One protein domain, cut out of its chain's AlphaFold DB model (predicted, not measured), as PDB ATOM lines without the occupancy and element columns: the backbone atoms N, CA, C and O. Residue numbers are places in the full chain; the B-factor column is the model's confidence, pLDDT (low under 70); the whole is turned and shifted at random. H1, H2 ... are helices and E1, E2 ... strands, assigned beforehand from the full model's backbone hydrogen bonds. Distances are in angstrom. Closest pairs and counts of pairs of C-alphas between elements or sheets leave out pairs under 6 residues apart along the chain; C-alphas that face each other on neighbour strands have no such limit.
ATOM      1  N   TYR A  30     -39.427 -35.899  35.846       84.88
ATOM      2  CA  TYR A  30     -39.505 -35.444  34.472       84.88
ATOM      3  C   TYR A  30     -38.121 -35.558  33.852       84.88
ATOM      4  O   TYR A  30     -37.126 -35.129  34.438       84.88
ATOM      5  N   LYS A  31     -38.057 -36.095  32.639       86.75
ATOM      6  CA  LYS A  31     -36.865 -36.047  31.796       86.75
ATOM      7  C   LYS A  31     -37.186 -35.170  30.600       86.75
ATOM      8  O   LYS A  31     -38.199 -35.373  29.937       86.75
ATOM      9  N   VAL A  32     -36.349 -34.172  30.361       82.00
ATOM     10  CA  VAL A  32     -36.496 -33.251  29.239       82.00
ATOM     11  C   VAL A  32     -35.569 -33.730  28.137       82.00
ATOM     12  O   VAL A  32     -34.362 -33.872  28.351       82.00
ATOM     13  N   TYR A  33     -36.143 -33.966  26.962       81.12
ATOM     14  CA  TYR A  33     -35.414 -34.380  25.773       81.12
ATOM     15  C   TYR A  33     -35.495 -33.287  24.713       81.12
ATOM     16  O   TYR A  33     -36.567 -32.738  24.466       81.12
ATOM     17  N   ALA A  34     -34.376 -33.000  24.057       79.69
ATOM     18  CA  ALA A  34     -34.340 -32.178  22.857       79.69
ATOM     19  C   ALA A  34     -33.697 -32.992  21.736       79.69
ATOM     20  O   ALA A  34     -32.596 -33.515  21.903       79.69
ATOM     21  N   LYS A  35     -34.392 -33.123  20.599       83.25
ATOM     22  CA  LYS A  35     -33.916 -33.888  19.429       83.25
ATOM     23  C   LYS A  35     -33.448 -35.320  19.774       83.25
ATOM     24  O   LYS A  35     -32.456 -35.790  19.235       83.25
ATOM     25  N   GLY A  36     -34.127 -35.991  20.709       81.06
ATOM     26  CA  GLY A  36     -33.786 -37.351  21.159       81.06
ATOM     27  C   GLY A  36     -32.694 -37.440  22.236       81.06
ATOM     28  O   GLY A  36     -32.517 -38.498  22.830       81.06
ATOM     29  N   PHE A  37     -32.014 -36.339  22.563       79.12
ATOM     30  CA  PHE A  37     -30.992 -36.302  23.611       79.12
ATOM     31  C   PHE A  37     -31.567 -35.785  24.929       79.12
ATOM     32  O   PHE A  37     -32.318 -34.811  24.944       79.12
ATOM     33  N   SER A  38     -31.199 -36.414  26.050       80.12
ATOM     34  CA  SER A  38     -31.549 -35.911  27.384       80.12
ATOM     35  C   SER A  38     -30.807 -34.602  27.644       80.12
ATOM     36  O   SER A  38     -29.577 -34.592  27.667       80.12
ATOM     37  N   VAL A  39     -31.553 -33.521  27.865       81.44
ATOM     38  CA  VAL A  39     -31.017 -32.172  28.120       81.44
ATOM     39  C   VAL A  39     -31.225 -31.710  29.559       81.44
ATOM     40  O   VAL A  39     -30.583 -30.769  30.029       81.44
ATOM     41  N   GLY A  40     -32.108 -32.382  30.290       81.50
ATOM     42  CA  GLY A  40     -32.365 -32.070  31.683       81.50
ATOM     43  C   GLY A  40     -33.224 -33.113  32.366       81.50
ATOM     44  O   GLY A  40     -33.880 -33.943  31.736       81.50
ATOM     45  N   LYS A  41     -33.235 -33.046  33.688       86.62
ATOM     46  CA  LYS A  41     -34.170 -33.761  34.545       86.62
ATOM     47  C   LYS A  41     -34.777 -32.777  35.535       86.62
ATOM     48  O   LYS A  41     -34.129 -31.821  35.954       86.62
ATOM     49  N   GLY A  42     -36.022 -33.012  35.903       86.12
ATOM     50  CA  GLY A  42     -36.724 -32.246  36.915       86.12
ATOM     51  C   GLY A  42     -37.440 -33.182  37.867       86.12
ATOM     52  O   GLY A  42     -38.065 -34.138  37.434       86.12
ATOM     53  N   THR A  43     -37.396 -32.898  39.156       88.50
ATOM     54  CA  THR A  43     -38.178 -33.596  40.171       88.50
ATOM     55  C   THR A  43     -39.081 -32.579  40.842       88.50
ATOM     56  O   THR A  43     -38.611 -31.551  41.332       88.50
ATOM     57  N   ARG A  44     -40.384 -32.851  40.856       88.75
ATOM     58  CA  ARG A  44     -41.376 -32.087  41.614       88.75
ATOM     59  C   ARG A  44     -41.890 -32.965  42.738       88.75
ATOM     60  O   ARG A  44     -42.402 -34.048  42.484       88.75
ATOM     61  N   THR A  45     -41.773 -32.486  43.961       87.19
ATOM     62  CA  THR A  45     -42.232 -33.186  45.154       87.19
ATOM     63  C   THR A  45     -43.213 -32.295  45.888       87.19
ATOM     64  O   THR A  45     -42.896 -31.153  46.219       87.19
ATOM     65  N   LEU A  46     -44.401 -32.824  46.157       86.50
ATOM     66  CA  LEU A  46     -45.374 -32.222  47.049       86.50
ATOM     67  C   LEU A  46     -45.430 -33.052  48.330       86.50
ATOM     68  O   LEU A  46     -45.854 -34.204  48.311       86.50
ATOM     69  N   THR A  47     -45.026 -32.462  49.448       85.81
ATOM     70  CA  THR A  47     -45.072 -33.096  50.767       85.81
ATOM     71  C   THR A  47     -46.113 -32.401  51.634       85.81
ATOM     72  O   THR A  47     -46.098 -31.179  51.789       85.81
ATOM     73  N   ARG A  48     -47.011 -33.170  52.252       82.69
ATOM     74  CA  ARG A  48     -47.936 -32.643  53.263       82.69
ATOM     75  C   ARG A  48     -47.217 -32.558  54.610       82.69
ATOM     76  O   ARG A  48     -46.733 -33.562  55.124       82.69
ATOM     77  N   LEU A  49     -47.151 -31.360  55.180       80.19
ATOM     78  CA  LEU A  49     -46.626 -31.092  56.519       80.19
ATOM     79  C   LEU A  49     -47.766 -31.110  57.555       80.19
ATOM     80  O   LEU A  49     -48.953 -31.016  57.229       80.19
ATOM     81  N   LYS A  50     -47.407 -31.193  58.841       76.62
ATOM     82  CA  LYS A  50     -48.368 -31.088  59.952       76.62
ATOM     83  C   LYS A  50     -49.049 -29.703  59.947       76.62
ATOM     84  O   LYS A  50     -48.413 -28.703  59.620       76.62
ATOM     85  N   LYS A  51     -50.322 -29.644  60.371       74.25
ATOM     86  CA  LYS A  51     -51.161 -28.422  60.464       74.25
ATOM     87  C   LYS A  51     -51.598 -27.794  59.121       74.25
ATOM     88  O   LYS A  51     -51.668 -26.575  59.022       74.25
ATOM     89  N   GLY A  52     -51.882 -28.597  58.089       70.88
ATOM     90  CA  GLY A  52     -52.434 -28.080  56.820       70.88
ATOM     91  C   GLY A  52     -51.448 -27.250  55.989       70.88
ATOM     92  O   GLY A  52     -51.850 -26.456  55.140       70.88
ATOM     93  N   LYS A  53     -50.149 -27.418  56.250       76.50
ATOM     94  CA  LYS A  53     -49.072 -26.840  55.446       76.50
ATOM     95  C   LYS A  53     -48.664 -27.841  54.373       76.50
ATOM     96  O   LYS A  53     -48.626 -29.043  54.633       76.50
ATOM     97  N   ALA A  60     -34.672 -28.787  39.321       80.88
ATOM     98  CA  ALA A  60     -34.345 -29.005  37.920       80.88
ATOM     99  C   ALA A  60     -32.829 -28.953  37.731       80.88
ATOM    100  O   ALA A  60     -32.144 -28.095  38.284       80.88
ATOM    101  N   GLU A  61     -32.310 -29.902  36.966       80.06
ATOM    102  CA  GLU A  61     -30.888 -30.076  36.699       80.06
ATOM    103  C   GLU A  61     -30.700 -30.313  35.202       80.06
ATOM    104  O   GLU A  61     -31.365 -31.164  34.609       80.06
ATOM    105  N   THR A  62     -29.779 -29.581  34.582       77.50
ATOM    106  CA  THR A  62     -29.325 -29.877  33.217       77.50
ATOM    107  C   THR A  62     -28.544 -31.192  33.201       77.50
ATOM    108  O   THR A  62     -27.668 -31.402  34.040       77.50
ATOM    109  N   THR A  63     -28.837 -32.079  32.252       70.44
ATOM    110  CA  THR A  63     -28.186 -33.395  32.107       70.44
ATOM    111  C   THR A  63     -27.683 -33.597  30.677       70.44
ATOM    112  O   THR A  63     -28.019 -32.829  29.778       70.44
ATOM    113  N   GLY A  64     -26.835 -34.609  30.465       67.69
ATOM    114  CA  GLY A  64     -26.284 -34.935  29.146       67.69
ATOM    115  C   GLY A  64     -25.200 -33.959  28.677       67.69
ATOM    116  O   GLY A  64     -24.515 -33.339  29.490       67.69
ATOM    117  N   PHE A  65     -25.039 -33.824  27.358       62.09
ATOM    118  CA  PHE A  65     -23.971 -33.025  26.737       62.09
ATOM    119  C   PHE A  65     -23.996 -31.546  27.169       62.09
ATOM    120  O   PHE A  65     -22.952 -30.944  27.394       62.09
ATOM    121  N   LEU A  66     -25.186 -30.982  27.407       60.50
ATOM    122  CA  LEU A  66     -25.356 -29.613  27.917       60.50
ATOM    123  C   LEU A  66     -24.782 -29.405  29.329       60.50
ATOM    124  O   LEU A  66     -24.338 -28.303  29.642       60.50
ATOM    125  N   SER A  67     -24.719 -30.453  30.161       60.19
ATOM    126  CA  SER A  67     -24.151 -30.365  31.516       60.19
ATOM    127  C   SER A  67     -22.622 -30.235  31.548       60.19
ATOM    128  O   SER A  67     -22.069 -29.904  32.596       60.19
ATOM    129  N   PHE A  68     -21.942 -30.466  30.417       59.12
ATOM    130  CA  PHE A  68     -20.505 -30.214  30.280       59.12
ATOM    131  C   PHE A  68     -20.191 -28.737  30.016       59.12
ATOM    132  O   PHE A  68     -19.144 -28.266  30.442       59.12
ATOM    133  N   PHE A  69     -21.097 -28.000  29.361       65.69
ATOM    134  CA  PHE A  69     -20.896 -26.579  29.045       65.69
ATOM    135  C   PHE A  69     -21.421 -25.654  30.137       65.69
ATOM    136  O   PHE A  69     -20.858 -24.584  30.358       65.69
ATOM    137  N   LYS A  70     -22.518 -26.031  30.802       57.94
ATOM    138  CA  LYS A  70     -23.097 -25.214  31.867       57.94
ATOM    139  C   LYS A  70     -23.902 -26.076  32.830       57.94
ATOM    140  O   LYS A  70     -24.912 -26.666  32.447       57.94
ATOM    141  N   LYS A  71     -23.470 -26.138  34.091       64.81
ATOM    142  CA  LYS A  71     -24.201 -26.842  35.151       64.81
ATOM    143  C   LYS A  71     -25.156 -25.872  35.823       64.81
ATOM    144  O   LYS A  71     -24.800 -25.162  36.760       64.81
ATOM    145  N   ILE A  72     -26.396 -25.856  35.341       69.62
ATOM    146  CA  ILE A  72     -27.454 -25.060  35.957       69.62
ATOM    147  C   ILE A  72     -28.287 -25.986  36.833       69.62
ATOM    148  O   ILE A  72     -28.913 -26.935  36.350       69.62
ATOM    149  N   ARG A  73     -28.300 -25.692  38.134       72.19
ATOM    150  CA  ARG A  73     -29.197 -26.326  39.090       72.19
ATOM    151  C   ARG A  73     -30.196 -25.293  39.579       72.19
ATOM    152  O   ARG A  73     -29.839 -24.290  40.191       72.19
ATOM    153  N   PHE A  74     -31.465 -25.560  39.323       74.94
ATOM    154  CA  PHE A  74     -32.554 -24.721  39.780       74.94
ATOM    155  C   PHE A  74     -33.290 -25.412  40.919       74.94
ATOM    156  O   PHE A  74     -33.727 -26.557  40.786       74.94
ATOM    157  N   ILE A  75     -33.423 -24.724  42.047       76.50
ATOM    158  CA  ILE A  75     -34.157 -25.215  43.207       76.50
ATOM    159  C   ILE A  75     -35.234 -24.185  43.527       76.50
ATOM    160  O   ILE A  75     -34.943 -23.063  43.928       76.50
ATOM    161  N   PHE A  88     -52.610 -19.553  50.732       49.62
ATOM    162  CA  PHE A  88     -51.481 -18.627  50.713       49.62
ATOM    163  C   PHE A  88     -50.245 -19.326  50.158       49.62
ATOM    164  O   PHE A  88     -49.876 -20.413  50.612       49.62
ATOM    165  N   VAL A  89     -49.604 -18.687  49.180       54.31
ATOM    166  CA  VAL A  89     -48.453 -19.224  48.452       54.31
ATOM    167  C   VAL A  89     -47.243 -18.338  48.717       54.31
ATOM    168  O   VAL A  89     -47.267 -17.152  48.407       54.31
ATOM    169  N   SER A  90     -46.179 -18.912  49.274       50.44
ATOM    170  CA  SER A  90     -44.872 -18.259  49.375       50.44
ATOM    171  C   SER A  90     -43.865 -19.062  48.563       50.44
ATOM    172  O   SER A  90     -43.627 -20.230  48.867       50.44
ATOM    173  N   ILE A  91     -43.319 -18.477  47.494       55.66
ATOM    174  CA  ILE A  91     -42.363 -19.134  46.592       55.66
ATOM    175  C   ILE A  91     -41.001 -18.469  46.757       55.66
ATOM    176  O   ILE A  91     -40.855 -17.275  46.515       55.66
ATOM    177  N   ALA A  92     -39.998 -19.261  47.122       58.50
ATOM    178  CA  ALA A  92     -38.595 -18.892  47.079       58.50
ATOM    179  C   ALA A  92     -37.909 -19.681  45.951       58.50
ATOM    180  O   ALA A  92     -37.870 -20.914  45.972       58.50
ATOM    181  N   CYS A  93     -37.368 -18.976  44.958       50.03
ATOM    182  CA  CYS A  93     -36.581 -19.565  43.873       50.03
ATOM    183  C   CYS A  93     -35.099 -19.253  44.083       50.03
ATOM    184  O   CYS A  93     -34.707 -18.091  44.122       50.03
ATOM    185  N   LEU A  94     -34.276 -20.295  44.181       52.06
ATOM    186  CA  LEU A  94     -32.821 -20.212  44.238       52.06
ATOM    187  C   LEU A  94     -32.258 -20.866  42.971       52.06
ATOM    188  O   LEU A  94     -32.286 -22.088  42.805       52.06
ATOM    189  N   GLY A  95     -31.772 -20.035  42.049       43.59
ATOM    190  CA  GLY A  95     -30.987 -20.484  40.903       43.59
ATOM    191  C   GLY A  95     -29.509 -20.475  41.266       43.59
ATOM    192  O   GLY A  95     -28.984 -19.421  41.611       43.59
ATOM    193  N   VAL A  96     -28.841 -21.628  41.195       51.03
ATOM    194  CA  VAL A  96     -27.393 -21.728  41.422       51.03
ATOM    195  C   VAL A  96     -26.744 -22.225  40.130       51.03
ATOM    196  O   VAL A  96     -27.028 -23.328  39.660       51.03
ATOM    197  N   SER A  97     -25.905 -21.380  39.532       38.47
ATOM    198  CA  SER A  97     -25.091 -21.703  38.355       38.47
ATOM    199  C   SER A  97     -23.648 -21.856  38.822       38.47
ATOM    200  O   SER A  97     -23.128 -20.926  39.433       38.47
ATOM    201  N   TRP A  98     -23.041 -23.011  38.554       45.59
ATOM    202  CA  TRP A  98     -21.621 -23.280  38.800       45.59
ATOM    203  C   TRP A  98     -20.861 -23.324  37.478       45.59
ATOM    204  O   TRP A  98     -21.458 -23.800  36.480       45.59
TER     205      TRP A  98
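Overview. This is residues 30 to 53, 60 to 75 and 88 to 98 of the 98 residues of an uncharacterized protein of Candidatus Thiomargarita nelsonii (UniProt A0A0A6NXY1). A single twisted sheet of five antiparallel strands makes this domain, with two long strands, E2 and E5, and three shorter ones; one short helix, H1, sits beside the strands in the turn between E3 and E4. E2 and E5 both reach well past E3 and E4 at the end away from H1, and there residues 45 to 52, of which 45 to 48 belong to E2, stick out free. The printed part has 51 residues, with the order E1, E2, E3, H1, E4, E5 along the chain; the same strand order runs across the sheet, and the class is mostly strand. The whole is only just loose, close to extended, with a radius of gyration of the C-alphas of 14.6 A, and elongated, spanning 43 by 23 by 15 A.

Along the chain. E1, residues 30 to 34, begins with C-alpha 30 at (-39.505, -35.444, 34.472) and is 13.1 A long. E2, residues 37 to 48, is the longest strand by residues and measures 34.3 A, ending with C-alpha 48 at (-47.936, -32.643, 53.263). E3 is residues 60 to 62, 6.9 A; H1 is residues 66 to 69, 5.5 A; E4 is residues 72 to 75, 9.9 A. E5, residues 88 to 97, measures 29.3 A and ends with C-alpha 97 at (-25.091, -21.703, 38.355).

Arrangement. The edge strand E1 forms a hairpin with E2, antiparallel at 159 degrees, with N 30 and O 42 2.7 A apart. E2 and E3 are antiparallel at 165 degrees, with N 41 and O 61 2.8 A apart. E3 and E4 are antiparallel at 174 degrees, with N 60 and O 74 2.8 A apart. E4 and the other edge strand, E5, are antiparallel at 159 degrees, with N 94 and O 75 2.9 A apart. E2 and E5 are apart. H1 is on the sheet but over none of its strands, at a height over the sheet of 4.4 A, only just above the sheet's level. The closest C-alphas of E2 and H1 are those of Val 39 and Leu 66, 6.2 A apart. H1 is too short for any O i to N i+4 pair; its one O i to N i+3 pair is within hydrogen-bond range.

Size, cuts and confidence. The two C-alphas farthest apart are those of Lys 35 and Lys 51, at 44.8 A. Residues 54 to 59 are not printed, and C-alphas 53 and 60 are 23.0 A apart across that cut. Residues 76 to 87 are not printed either, with 20.0 A between C-alphas 75 and 88. The links printed whole, E1 to E2, E3 to H1 and H1 to E4, are tight. Mean pLDDT of the printed part is 71.0; residues 64 to 72 and 88 to 98 are under 70.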